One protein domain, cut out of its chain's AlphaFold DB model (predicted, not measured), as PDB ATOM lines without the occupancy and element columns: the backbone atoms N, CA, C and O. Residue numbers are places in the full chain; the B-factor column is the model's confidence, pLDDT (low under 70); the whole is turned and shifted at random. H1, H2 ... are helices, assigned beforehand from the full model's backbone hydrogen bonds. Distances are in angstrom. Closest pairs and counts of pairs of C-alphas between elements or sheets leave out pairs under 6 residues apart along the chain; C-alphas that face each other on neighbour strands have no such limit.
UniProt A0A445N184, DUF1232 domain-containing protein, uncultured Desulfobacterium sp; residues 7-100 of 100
ATOM      1  N   ARG A   7       0.444 -32.082  10.726       66.81
ATOM      2  CA  ARG A   7       0.694 -31.374  11.990       66.81
ATOM      3  C   ARG A   7      -0.392 -31.582  13.051       66.81
ATOM      4  O   ARG A   7      -0.043 -31.694  14.220       66.81
ATOM      5  N   LEU A   8      -1.675 -31.656  12.692       74.44
ATOM      6  CA  LEU A   8      -2.758 -31.802  13.678       74.44
ATOM      7  C   LEU A   8      -2.758 -33.186  14.337       74.44
ATOM      8  O   LEU A   8      -2.969 -33.287  15.544       74.44
ATOM      9  N   ILE A   9      -2.454 -34.232  13.564       75.88
ATOM     10  CA  ILE A   9      -2.340 -35.607  14.070       75.88
ATOM     11  C   ILE A   9      -1.166 -35.702  15.048       75.88
ATOM     12  O   ILE A   9      -1.325 -36.201  16.160       75.88
ATOM     13  N   PHE A  10      -0.010 -35.149  14.671       77.44
ATOM     14  CA  PHE A  10       1.185 -35.139  15.512       77.44
ATOM     15  C   PHE A  10       0.942 -34.384  16.826       77.44
ATOM     16  O   PHE A  10       1.179 -34.936  17.895       77.44
ATOM     17  N   ILE A  11       0.394 -33.163  16.778       79.00
ATOM     18  CA  ILE A  11       0.100 -32.355  17.978       79.00
ATOM     19  C   ILE A  11      -0.881 -33.079  18.916       79.00
ATOM     20  O   ILE A  11      -0.706 -33.049  20.136       79.00
ATOM     21  N   GLY A  12      -1.892 -33.754  18.358       79.44
ATOM     22  CA  GLY A  12      -2.814 -34.586  19.130       79.44
ATOM     23  C   GLY A  12      -2.121 -35.769  19.813       79.44
ATOM     24  O   GLY A  12      -2.414 -36.055  20.974       79.44
ATOM     25  N   LEU A  13      -1.175 -36.418  19.127       81.81
ATOM     26  CA  LEU A  13      -0.392 -37.535  19.661       81.81
ATOM     27  C   LEU A  13       0.533 -37.089  20.804       81.81
ATOM     28  O   LEU A  13       0.524 -37.691  21.874       81.81
ATOM     29  N   TRP A  14       1.269 -35.986  20.623       79.81
ATOM     30  CA  TRP A  14       2.162 -35.442  21.658       79.81
ATOM     31  C   TRP A  14       1.428 -35.031  22.919       79.81
ATOM     32  O   TRP A  14       1.927 -35.251  24.019       79.81
ATOM     33  N   ARG A  15       0.239 -34.442  22.771       80.69
ATOM     34  CA  ARG A  15      -0.579 -34.064  23.922       80.69
ATOM     35  C   ARG A  15      -0.993 -35.291  24.734       80.69
ATOM     36  O   ARG A  15      -0.916 -35.229  25.955       80.69
ATOM     37  N   ARG A  16      -1.373 -36.392  24.071       80.00
ATOM     38  CA  ARG A  16      -1.688 -37.667  24.741       80.00
ATOM     39  C   ARG A  16      -0.472 -38.224  25.472       80.00
ATOM     40  O   ARG A  16      -0.563 -38.440  26.670       80.00
ATOM     41  N   LEU A  17       0.676 -38.296  24.795       79.31
ATOM     42  CA  LEU A  17       1.925 -38.759  25.406       79.31
ATOM     43  C   LEU A  17       2.284 -37.956  26.660       79.31
ATOM     44  O   LEU A  17       2.592 -38.531  27.695       79.31
ATOM     45  N   ILE A  18       2.213 -36.626  26.601       82.56
ATOM     46  CA  ILE A  18       2.484 -35.762  27.760       82.56
ATOM     47  C   ILE A  18       1.494 -35.997  28.907       82.56
ATOM     48  O   ILE A  18       1.882 -35.945  30.076       82.56
ATOM     49  N   GLU A  19       0.227 -36.251  28.596       82.75
ATOM     50  CA  GLU A  19      -0.793 -36.563  29.596       82.75
ATOM     51  C   GLU A  19      -0.528 -37.925  30.255       82.75
ATOM     52  O   GLU A  19      -0.569 -38.024  31.484       82.75
ATOM     53  N   ASP A  20      -0.141 -38.927  29.464       78.06
ATOM     54  CA  ASP A  20       0.267 -40.251  29.935       78.06
ATOM     55  C   ASP A  20       1.521 -40.155  30.816       78.06
ATOM     56  O   ASP A  20       1.524 -40.651  31.942       78.06
ATOM     57  N   PHE A  21       2.546 -39.402  30.399       78.88
ATOM     58  CA  PHE A  21       3.739 -39.124  31.212       78.88
ATOM     59  C   PHE A  21       3.401 -38.450  32.545       78.88
ATOM     60  O   PHE A  21       3.964 -38.786  33.590       78.88
ATOM     61  N   ARG A  22       2.461 -37.500  32.546       82.56
ATOM     62  CA  ARG A  22       2.019 -36.839  33.779       82.56
ATOM     63  C   ARG A  22       1.274 -37.803  34.704       82.56
ATOM     64  O   ARG A  22       1.436 -37.719  35.927       82.56
ATOM     65  N   LEU A  23       0.464 -38.702  34.148       79.06
ATOM     66  CA  LEU A  23      -0.201 -39.759  34.907       79.06
ATOM     67  C   LEU A  23       0.813 -40.759  35.467       79.06
ATOM     68  O   LEU A  23       0.677 -41.124  36.630       79.06
ATOM     69  N   LEU A  24       1.866 -41.103  34.717       75.81
ATOM     70  CA  LEU A  24       2.960 -41.961  35.186       75.81
ATOM     71  C   LEU A  24       3.672 -41.344  36.375       75.81
ATOM     72  O   LEU A  24       3.920 -42.011  37.375       75.81
ATOM     73  N   PHE A  25       3.965 -40.049  36.287       78.25
ATOM     74  CA  PHE A  25       4.597 -39.331  37.381       78.25
ATOM     75  C   PHE A  25       3.711 -39.308  38.635       78.25
ATOM     76  O   PHE A  25       4.201 -39.504  39.746       78.25
ATOM     77  N   CYS A  26       2.396 -39.124  38.471       78.38
ATOM     78  CA  CYS A  26       1.451 -39.219  39.586       78.38
ATOM     79  C   CYS A  26       1.372 -40.636  40.169       78.38
ATOM     80  O   CYS A  26       1.454 -40.776  41.384       78.38
ATOM     81  N   LEU A  27       1.266 -41.665  39.323       76.38
ATOM     82  CA  LEU A  27       1.252 -43.074  39.724       76.38
ATOM     83  C   LEU A  27       2.512 -43.419  40.520       76.38
ATOM     84  O   LEU A  27       2.412 -43.943  41.621       76.38
ATOM     85  N   SER A  28       3.693 -43.080  39.997       73.88
ATOM     86  CA  SER A  28       4.979 -43.341  40.654       73.88
ATOM     87  C   SER A  28       5.055 -42.661  42.025       73.88
ATOM     88  O   SER A  28       5.411 -43.288  43.025       73.88
ATOM     89  N   LYS A  29       4.611 -41.402  42.108       79.12
ATOM     90  CA  LYS A  29       4.536 -40.658  43.370       79.12
ATOM     91  C   LYS A  29       3.563 -41.289  44.374       79.12
ATOM     92  O   LYS A  29       3.900 -41.390  45.553       79.12
ATOM     93  N   ASP A  30       2.375 -41.698  43.935       77.62
ATOM     94  CA  ASP A  30       1.356 -42.313  44.801       77.62
ATOM     95  C   ASP A  30       1.730 -43.744  45.215       77.62
ATOM     96  O   ASP A  30       1.415 -44.162  46.333       77.62
ATOM     97  N   TYR A  31       2.477 -44.456  44.367       74.12
ATOM     98  CA  TYR A  31       3.083 -45.753  44.665       74.12
ATOM     99  C   TYR A  31       4.151 -45.633  45.754       74.12
ATOM    100  O   TYR A  31       4.114 -46.366  46.741       74.12
ATOM    101  N   TRP A  32       5.054 -44.652  45.639       71.94
ATOM    102  CA  TRP A  32       6.070 -44.367  46.662       71.94
ATOM    103  C   TRP A  32       5.458 -43.931  47.993       71.94
ATOM    104  O   TRP A  32       5.946 -44.312  49.054       71.94
ATOM    105  N   LYS A  33       4.360 -43.169  47.955       77.06
ATOM    106  CA  LYS A  33       3.592 -42.818  49.158       77.06
ATOM    107  C   LYS A  33       2.804 -43.995  49.747       77.06
ATOM    108  O   LYS A  33       2.259 -43.852  50.838       77.06
ATOM    109  N   GLY A  34       2.711 -45.125  49.045       70.62
ATOM    110  CA  GLY A  34       1.940 -46.296  49.466       70.62
ATOM    111  C   GLY A  34       0.421 -46.107  49.410       70.62
ATOM    112  O   GLY A  34      -0.306 -46.955  49.918       70.62
ATOM    113  N   VAL A  35      -0.061 -45.019  48.798       71.25
ATOM    114  CA  VAL A  35      -1.494 -44.699  48.668       71.25
ATOM    115  C   VAL A  35      -2.136 -45.549  47.570       71.25
ATOM    116  O   VAL A  35      -3.305 -45.910  47.670       71.25
ATOM    117  N   TYR A  36      -1.358 -45.911  46.545       65.94
ATOM    118  CA  TYR A  36      -1.796 -46.776  45.457       65.94
ATOM    119  C   TYR A  36      -0.813 -47.937  45.259       65.94
ATOM    120  O   TYR A  36       0.299 -47.748  44.772       65.94
ATOM    121  N   ARG A  37      -1.224 -49.148  45.650       65.69
ATOM    122  CA  ARG A  37      -0.470 -50.407  45.470       65.69
ATOM    123  C   ARG A  37      -1.163 -51.402  44.540       65.69
ATOM    124  O   ARG A  37      -0.670 -52.511  44.371       65.69
ATOM    125  N   ASP A  38      -2.269 -50.997  43.920       66.69
ATOM    126  CA  ASP A  38      -3.006 -51.811  42.949       66.69
ATOM    127  C   ASP A  38      -2.332 -51.729  41.568       66.69
ATOM    128  O   ASP A  38      -2.881 -51.239  40.580       66.69
ATOM    129  N   VAL A  39      -1.059 -52.122  41.538       67.25
ATOM    130  CA  VAL A  39      -0.299 -52.349  40.308       67.25
ATOM    131  C   VAL A  39      -0.528 -53.787  39.866       67.25
ATOM    132  O   VAL A  39      -0.575 -54.711  40.680       67.25
ATOM    133  N   SER A  40      -0.716 -53.992  38.566       69.81
ATOM    134  CA  SER A  40      -0.963 -55.316  38.006       69.81
ATOM    135  C   SER A  40       0.215 -56.249  38.299       69.81
ATOM    136  O   SER A  40       1.374 -55.875  38.118       69.81
ATOM    137  N   ILE A  41      -0.071 -57.500  38.682       64.69
ATOM    138  CA  ILE A  41       0.940 -58.555  38.908       64.69
ATOM    139  C   ILE A  41       1.893 -58.679  37.713       64.69
ATOM    140  O   ILE A  41       3.078 -58.940  37.877       64.69
ATOM    141  N   TRP A  42       1.397 -58.422  36.506       66.62
ATOM    142  CA  TRP A  42       2.217 -58.408  35.306       66.62
ATOM    143  C   TRP A  42       3.286 -57.312  35.276       66.62
ATOM    144  O   TRP A  42       4.403 -57.561  34.835       66.62
ATOM    145  N   SER A  43       2.976 -56.115  35.768       69.62
ATOM    146  CA  SER A  43       3.953 -55.029  35.863       69.62
ATOM    147  C   SER A  43       4.998 -55.325  36.924       69.62
ATOM    148  O   SER A  43       6.162 -54.991  36.742       69.62
ATOM    149  N   ILE A  44       4.611 -56.030  37.993       69.00
ATOM    150  CA  ILE A  44       5.557 -56.580  38.967       69.00
ATOM    151  C   ILE A  44       6.466 -57.607  38.282       69.00
ATOM    152  O   ILE A  44       7.679 -57.498  38.406       69.00
ATOM    153  N   ILE A  45       5.918 -58.549  37.508       70.88
ATOM    154  CA  ILE A  45       6.703 -59.540  36.752       70.88
ATOM    155  C   ILE A  45       7.711 -58.857  35.824       70.88
ATOM    156  O   ILE A  45       8.863 -59.266  35.789       70.88
ATOM    157  N   ILE A  46       7.319 -57.800  35.112       69.56
ATOM    158  CA  ILE A  46       8.214 -57.087  34.185       69.56
ATOM    159  C   ILE A  46       9.222 -56.213  34.908       69.56
ATOM    160  O   ILE A  46      10.361 -56.125  34.467       69.56
ATOM    161  N   LEU A  47       8.853 -55.617  36.040       70.44
ATOM    162  CA  LEU A  47       9.808 -54.958  36.920       70.44
ATOM    163  C   LEU A  47      10.853 -55.963  37.415       70.44
ATOM    164  O   LEU A  47      12.043 -55.679  37.351       70.44
ATOM    165  N   PHE A  48      10.428 -57.153  37.847       72.38
ATOM    166  CA  PHE A  48      11.337 -58.240  38.206       72.38
ATOM    167  C   PHE A  48      12.166 -58.710  37.011       72.38
ATOM    168  O   PHE A  48      13.344 -58.974  37.197       72.38
ATOM    169  N   LEU A  49      11.604 -58.764  35.802       71.44
ATOM    170  CA  LEU A  49      12.323 -59.124  34.577       71.44
ATOM    171  C   LEU A  49      13.383 -58.071  34.217       71.44
ATOM    172  O   LEU A  49      14.506 -58.426  33.890       71.44
ATOM    173  N   ALA A  50      13.061 -56.784  34.352       72.25
ATOM    174  CA  ALA A  50      13.980 -55.669  34.133       72.25
ATOM    175  C   ALA A  50      15.076 -55.600  35.213       72.25
ATOM    176  O   ALA A  50      16.234 -55.323  34.913       72.25
ATOM    177  N   ILE A  51      14.733 -55.890  36.472       69.62
ATOM    178  CA  ILE A  51      15.706 -56.009  37.567       69.62
ATOM    179  C   ILE A  51      16.589 -57.243  37.361       69.62
ATOM    180  O   ILE A  51      17.795 -57.148  37.545       69.62
ATOM    181  N   ALA A  52      16.022 -58.381  36.956       69.50
ATOM    182  CA  ALA A  52      16.772 -59.592  36.634       69.50
ATOM    183  C   ALA A  52      17.717 -59.363  35.446       69.50
ATOM    184  O   ALA A  52      18.864 -59.789  35.513       69.50
ATOM    185  N   TYR A  53      17.276 -58.615  34.429       64.75
ATOM    186  CA  TYR A  53      18.109 -58.160  33.314       64.75
ATOM    187  C   TYR A  53      19.286 -57.297  33.797       64.75
ATOM    188  O   TYR A  53      20.417 -57.498  33.377       64.75
ATOM    189  N   ILE A  54      19.060 -56.376  34.740       62.94
ATOM    190  CA  ILE A  54      20.136 -55.559  35.329       62.94
ATOM    191  C   ILE A  54      21.083 -56.389  36.216       62.94
ATOM    192  O   ILE A  54      22.291 -56.166  36.194       62.94
ATOM    193  N   LEU A  55      20.549 -57.306  37.029       66.19
ATOM    194  CA  LEU A  55      21.319 -58.094  38.002       66.19
ATOM    195  C   LEU A  55      22.106 -59.236  37.358       66.19
ATOM    196  O   LEU A  55      23.151 -59.623  37.875       66.19
ATOM    197  N   CYS A  56      21.612 -59.782  36.254       63.78
ATOM    198  CA  CYS A  56      22.241 -60.875  35.534       63.78
ATOM    199  C   CYS A  56      22.242 -60.544  34.037       63.78
ATOM    200  O   CYS A  56      21.444 -61.097  33.283       63.78
ATOM    201  N   PRO A  57      23.111 -59.625  33.584       53.69
ATOM    202  CA  PRO A  57      23.004 -59.085  32.235       53.69
ATOM    203  C   PRO A  57      23.280 -60.103  31.113       53.69
ATOM    204  O   PRO A  57      23.117 -59.744  29.952       53.69
ATOM    205  N   ILE A  58      23.763 -61.328  31.392       57.75
ATOM    206  CA  ILE A  58      24.414 -62.156  30.353       57.75
ATOM    207  C   ILE A  58      24.264 -63.699  30.504       57.75
ATOM    208  O   ILE A  58      24.446 -64.404  29.517       57.75
ATOM    209  N   ASP A  59      23.896 -64.283  31.651       55.09
ATOM    210  CA  ASP A  59      24.317 -65.680  31.939       55.09
ATOM    211  C   ASP A  59      23.599 -66.826  31.173       55.09
ATOM    212  O   ASP A  59      24.120 -67.933  31.135       55.09
ATOM    213  N   ILE A  60      22.438 -66.611  30.528       50.34
ATOM    214  CA  ILE A  60      21.659 -67.721  29.906       50.34
ATOM    215  C   ILE A  60      21.496 -67.598  28.380       50.34
ATOM    216  O   ILE A  60      21.412 -68.606  27.681       50.34
ATOM    217  N   PHE A  61      21.468 -66.382  27.831       48.91
ATOM    218  CA  PHE A  61      21.257 -66.167  26.390       48.91
ATOM    219  C   PHE A  61      22.547 -66.175  25.565       48.91
ATOM    220  O   PHE A  61      22.504 -66.476  24.368       48.91
ATOM    221  N   ALA A  62      23.688 -65.868  26.191       50.19
ATOM    222  CA  ALA A  62      24.976 -65.770  25.510       50.19
ATOM    223  C   ALA A  62      25.430 -67.089  24.858       50.19
ATOM    224  O   ALA A  62      26.218 -67.045  23.917       50.19
ATOM    225  N   ASP A  63      24.909 -68.241  25.294       57.38
ATOM    226  CA  ASP A  63      25.355 -69.544  24.786       57.38
ATOM    227  C   ASP A  63      24.645 -69.995  23.488       57.38
ATOM    228  O   ASP A  63      25.064 -70.965  22.864       57.38
ATOM    229  N   VAL A  64      23.567 -69.328  23.034       55.31
ATOM    230  CA  VAL A  64      22.668 -69.949  22.030       55.31
ATOM    231  C   VAL A  64      22.351 -69.163  20.760       55.31
ATOM    232  O   VAL A  64      21.976 -69.807  19.779       55.31
ATOM    233  N   ILE A  65      22.466 -67.828  20.691       55.75
ATOM    234  CA  ILE A  65      21.965 -67.115  19.497       55.75
ATOM    235  C   ILE A  65      22.847 -65.932  19.044       55.75
ATOM    236  O   ILE A  65      22.672 -64.812  19.522       55.75
ATOM    237  N   PRO A  66      23.717 -66.117  18.031       55.16
ATOM    238  CA  PRO A  66      24.642 -65.078  17.562       55.16
ATOM    239  C   PRO A  66      24.011 -63.914  16.755       55.16
ATOM    240  O   PRO A  66      24.751 -63.084  16.236       55.16
ATOM    241  N   VAL A  67      22.675 -63.817  16.616       57.84
ATOM    242  CA  VAL A  67      22.009 -62.847  15.701       57.84
ATOM    243  C   VAL A  67      20.844 -62.041  16.329       57.84
ATOM    244  O   VAL A  67      20.318 -61.139  15.686       57.84
ATOM    245  N   ILE A  68      20.432 -62.285  17.583       57.34
ATOM    246  CA  ILE A  68      19.190 -61.689  18.157       57.34
ATOM    247  C   ILE A  68      19.439 -60.536  19.161       57.34
ATOM    248  O   ILE A  68      18.500 -59.896  19.627       57.34
ATOM    249  N   GLY A  69      20.695 -60.173  19.438       54.25
ATOM    250  CA  GLY A  69      21.049 -59.267  20.546       54.25
ATOM    251  C   GLY A  69      20.446 -57.847  20.539       54.25
ATOM    252  O   GLY A  69      20.376 -57.240  21.595       54.25
ATOM    253  N   GLN A  70      19.984 -57.301  19.405       56.16
ATOM    254  CA  GLN A  70      19.394 -55.944  19.355       56.16
ATOM    255  C   GLN A  70      17.866 -55.898  19.508       56.16
ATOM    256  O   GLN A  70      17.308 -54.840  19.798       56.16
ATOM    257  N   VAL A  71      17.172 -57.016  19.289       59.78
ATOM    258  CA  VAL A  71      15.699 -57.064  19.367       59.78
ATOM    259  C   VAL A  71      15.235 -57.228  20.818       59.78
ATOM    260  O   VAL A  71      14.147 -56.772  21.172       59.78
ATOM    261  N   ASP A  72      16.073 -57.831  21.661       67.94
ATOM    262  CA  ASP A  72      15.749 -58.199  23.041       67.94
ATOM    263  C   ASP A  72      15.518 -56.970  23.947       67.94
ATOM    264  O   ASP A  72      14.458 -56.851  24.562       67.94
ATOM    265  N   ASP A  73      16.405 -55.967  23.906       69.25
ATOM    266  CA  ASP A  73      16.267 -54.717  24.678       69.25
ATOM    267  C   ASP A  73      14.998 -53.928  24.327       69.25
ATOM    268  O   ASP A  73      14.258 -53.454  25.197       69.25
ATOM    269  N   ALA A  74      14.724 -53.789  23.026       71.44
ATOM    270  CA  ALA A  74      13.547 -53.076  22.547       71.44
ATOM    271  C   ALA A  74      12.261 -53.813  22.935       71.44
ATOM    272  O   ALA A  74      11.264 -53.179  23.279       71.44
ATOM    273  N   THR A  75      12.287 -55.145  22.928       72.56
ATOM    274  CA  THR A  75      11.146 -55.980  23.315       72.56
ATOM    275  C   THR A  75      10.834 -55.827  24.800       72.56
ATOM    276  O   THR A  75       9.678 -55.594  25.153       72.56
ATOM    277  N   VAL A  76      11.846 -55.876  25.671       71.25
ATOM    278  CA  VAL A  76      11.672 -55.643  27.115       71.25
ATOM    279  C   VAL A  76      11.125 -54.238  27.381       71.25
ATOM    280  O   VAL A  76      10.188 -54.078  28.166       71.25
ATOM    281  N   LEU A  77      11.639 -53.219  26.686       69.50
ATOM    282  CA  LEU A  77      11.181 -51.836  26.826       69.50
ATOM    283  C   LEU A  77       9.731 -51.651  26.344       69.50
ATOM    284  O   LEU A  77       8.935 -51.016  27.037       69.50
ATOM    285  N   ILE A  78       9.361 -52.246  25.204       74.81
ATOM    286  CA  ILE A  78       7.988 -52.230  24.672       74.81
ATOM    287  C   ILE A  78       7.028 -52.963  25.612       74.81
ATOM    288  O   ILE A  78       5.935 -52.461  25.871       74.81
ATOM    289  N   LEU A  79       7.420 -54.116  26.159       74.06
ATOM    290  CA  LEU A  79       6.618 -54.839  27.149       74.06
ATOM    291  C   LEU A  79       6.430 -54.001  28.413       74.06
ATOM    292  O   LEU A  79       5.306 -53.862  28.889       74.06
ATOM    293  N   CYS A  80       7.494 -53.381  28.917       71.62
ATOM    294  CA  CYS A  80       7.406 -52.476  30.057       71.62
ATOM    295  C   CYS A  80       6.406 -51.347  29.791       71.62
ATOM    296  O   CYS A  80       5.468 -51.183  30.566       71.62
ATOM    297  N   LEU A  81       6.516 -50.655  28.653       70.94
ATOM    298  CA  LEU A  81       5.566 -49.619  28.228       70.94
ATOM    299  C   LEU A  81       4.125 -50.131  28.116       70.94
ATOM    300  O   LEU A  81       3.219 -49.489  28.639       70.94
ATOM    301  N   TYR A  82       3.908 -51.292  27.496       77.38
ATOM    302  CA  TYR A  82       2.577 -51.885  27.328       77.38
ATOM    303  C   TYR A  82       1.896 -52.182  28.670       77.38
ATOM    304  O   TYR A  82       0.696 -51.955  28.852       77.38
ATOM    305  N   PHE A  83       2.656 -52.683  29.641       72.12
ATOM    306  CA  PHE A  83       2.122 -52.971  30.967       72.12
ATOM    307  C   PHE A  83       1.940 -51.718  31.816       72.12
ATOM    308  O   PHE A  83       0.926 -51.592  32.505       72.12
ATOM    309  N   LEU A  84       2.847 -50.752  31.681       71.19
ATOM    310  CA  LEU A  84       2.714 -49.438  32.295       71.19
ATOM    311  C   LEU A  84       1.469 -48.707  31.779       71.19
ATOM    312  O   LEU A  84       0.768 -48.085  32.570       71.19
ATOM    313  N   GLU A  85       1.143 -48.829  30.490       75.56
ATOM    314  CA  GLU A  85      -0.083 -48.289  29.887       75.56
ATOM    315  C   GLU A  85      -1.347 -48.933  30.484       75.56
ATOM    316  O   GLU A  85      -2.309 -48.242  30.830       75.56
ATOM    317  N   LYS A  86      -1.341 -50.255  30.694       77.25
ATOM    318  CA  LYS A  86      -2.450 -50.945  31.375       77.25
ATOM    319  C   LYS A  86      -2.616 -50.505  32.829       77.25
ATOM    320  O   LYS A  86      -3.749 -50.332  33.284       77.25
ATOM    321  N   ASP A  87      -1.522 -50.320  33.559       76.00
ATOM    322  CA  ASP A  87      -1.576 -49.833  34.940       76.00
ATOM    323  C   ASP A  87      -1.976 -48.367  35.029       76.00
ATOM    324  O   ASP A  87      -2.768 -48.001  35.894       76.00
ATOM    325  N   LEU A  88      -1.503 -47.539  34.100       75.25
ATOM    326  CA  LEU A  88      -1.960 -46.167  33.917       75.25
ATOM    327  C   LEU A  88      -3.466 -46.102  33.740       75.25
ATOM    328  O   LEU A  88      -4.110 -45.258  34.358       75.25
ATOM    329  N   TYR A  89      -4.032 -46.987  32.918       80.69
ATOM    330  CA  TYR A  89      -5.470 -47.040  32.694       80.69
ATOM    331  C   TYR A  89      -6.222 -47.349  33.994       80.69
ATOM    332  O   TYR A  89      -7.119 -46.597  34.381       80.69
ATOM    333  N   LYS A  90      -5.805 -48.392  34.722       77.44
ATOM    334  CA  LYS A  90      -6.392 -48.755  36.024       77.44
ATOM    335  C   LYS A  90      -6.255 -47.640  37.059       77.44
ATOM    336  O   LYS A  90      -7.222 -47.307  37.744       77.44
ATOM    337  N   TYR A  91      -5.080 -47.023  37.140       76.81
ATOM    338  CA  TYR A  91      -4.826 -45.895  38.028       76.81
ATOM    339  C   TYR A  91      -5.655 -44.674  37.648       76.81
ATOM    340  O   TYR A  91      -6.176 -43.997  38.530       76.81
ATOM    341  N   ARG A  92      -5.842 -44.399  36.352       79.56
ATOM    342  CA  ARG A  92      -6.719 -43.325  35.873       79.56
ATOM    343  C   ARG A  92      -8.151 -43.563  36.332       79.56
ATOM    344  O   ARG A  92      -8.760 -42.649  36.881       79.56
ATOM    345  N   GLU A  93      -8.667 -44.784  36.188       82.19
ATOM    346  CA  GLU A  93      -9.996 -45.143  36.698       82.19
ATOM    347  C   GLU A  93     -10.090 -45.020  38.223       82.19
ATOM    348  O   GLU A  93     -11.059 -44.474  38.749       82.19
ATOM    349  N   TRP A  94      -9.081 -45.496  38.955       82.50
ATOM    350  CA  TRP A  94      -9.024 -45.354  40.410       82.50
ATOM    351  C   TRP A  94      -8.982 -43.888  40.841       82.50
ATOM    352  O   TRP A  94      -9.703 -43.504  41.760       82.50
ATOM    353  N   LYS A  95      -8.197 -43.051  40.161       77.12
ATOM    354  CA  LYS A  95      -8.070 -41.623  40.457       77.12
ATOM    355  C   LYS A  95      -9.378 -40.888  40.199       77.12
ATOM    356  O   LYS A  95      -9.777 -40.087  41.032       77.12
ATOM    357  N   ILE A  96     -10.084 -41.211  39.114       80.38
ATOM    358  CA  ILE A  96     -11.434 -40.685  38.847       80.38
ATOM    359  C   ILE A  96     -12.407 -41.091  39.966       80.38
ATOM    360  O   ILE A  96     -13.211 -40.271  40.400       80.38
ATOM    361  N   ARG A  97     -12.322 -42.331  40.467       76.69
ATOM    362  CA  ARG A  97     -13.164 -42.811  41.579       76.69
ATOM    363  C   ARG A  97     -12.829 -42.166  42.931       76.69
ATOM    364  O   ARG A  97     -13.748 -41.938  43.710       76.69
ATOM    365  N   ASN A  98     -11.554 -41.880  43.210       71.25
ATOM    366  CA  ASN A  98     -11.082 -41.341  44.497       71.25
ATOM    367  C   ASN A  98     -10.945 -39.810  44.537       71.25
ATOM    368  O   ASN A  98     -10.734 -39.262  45.611       71.25
ATOM    369  N   GLN A  99     -11.061 -39.108  43.404       60.66
ATOM    370  CA  GLN A  99     -11.145 -37.640  43.354       60.66
ATOM    371  C   GLN A  99     -12.589 -37.105  43.469       60.66
ATOM    372  O   GLN A  99     -12.864 -36.004  42.992       60.66
ATOM    373  N   LYS A 100     -13.508 -37.863  44.083       44.38
ATOM    374  CA  LYS A 100     -14.788 -37.306  44.547       44.38
ATOM    375  C   LYS A 100     -14.604 -36.488  45.818       44.38
ATOM    376  O   LYS A 100     -13.807 -36.923  46.675       44.38
TER     377      LYS A 100
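Overview. This is residues 7 to 100 of the 100 residues of the protein "DUF1232 domain-containing protein" of uncultured Desulfobacterium sp (UniProt A0A445N184). Two long helices, H1 and H3, cross steeply, and the shorter H2 packs on H3 to make a helical hairpin whose long loop reaches far out from the rest. H1 meets H3 only with residues 20 to 27, and its residues 7 to 19 stick out free, as do residues 54 to 60 and 62 to 68 at the loop side of the hairpin. The printed part has 94 residues with three named helices, in the order H1, H2, H3, and no named strand; the class is all helix. The whole is loose, with a radius of gyration of the C-alphas of 16.8 A, and flat, spanning 55 by 40 by 16 A.

Along the chain. Find C-alpha 7 at (0.694, -31.374, 11.990), where H1 begins; it holds residues 7 to 32 and runs 37.4 A from first to last C-alpha, mostly along z, to C-alpha 32 at (6.070, -44.367, 46.662). Go on to Ile 41, where H2 begins; it holds residues 41 to 55 and runs 20.4 A along x. After the loop, look for Val 71, the first residue of H3, which holds residues 71 to 98, the longest helix by residues, and runs 39.9 A to C-alpha 98 at (-11.082, -41.341, 44.497).

Arrangement. Start at H1 and look at Leu 24: H1 touches H3 there, the closest C-alphas being those of Leu 24 and Leu 88, 6.6 A apart. H1 touches H3 with residues 20 to 27 alone, and H3 touches H1 with residues 88 to 92 alone. Their lines stand about perpendicular, at 75 degrees. Next in the chain, H2 is apart from H1. H2 touches H3, and the closest C-alphas are those of Ser 43 and Phe 83, 5.6 A apart; H3 takes part with residues 76 to 87 alone. These two form a hairpin, at a steep tilt of 38 degrees, opposite ways. Along the backbones of H1, H2 and H3, every O i to N i+4 pair is within hydrogen-bond range.

Size, cuts and confidence. The two C-alphas farthest apart are those of Pro 66 and Lys 100, 55.3 A. Without the stretches that stand free, the body of 67 residues spans 49 by 20 by 17 A. The printed part has no cut. The link from H1 to H2 is short, with 8 residues, and the link from H2 to H3 is long, with 15 residues; the C-alphas of its residues 56 to 70 lie 20 to 29 A from the mean of all C-alphas. The mean pLDDT of the printed part is 70.5, and 37 residues are under 70, among them residues 36 to 44 and 51 to 73.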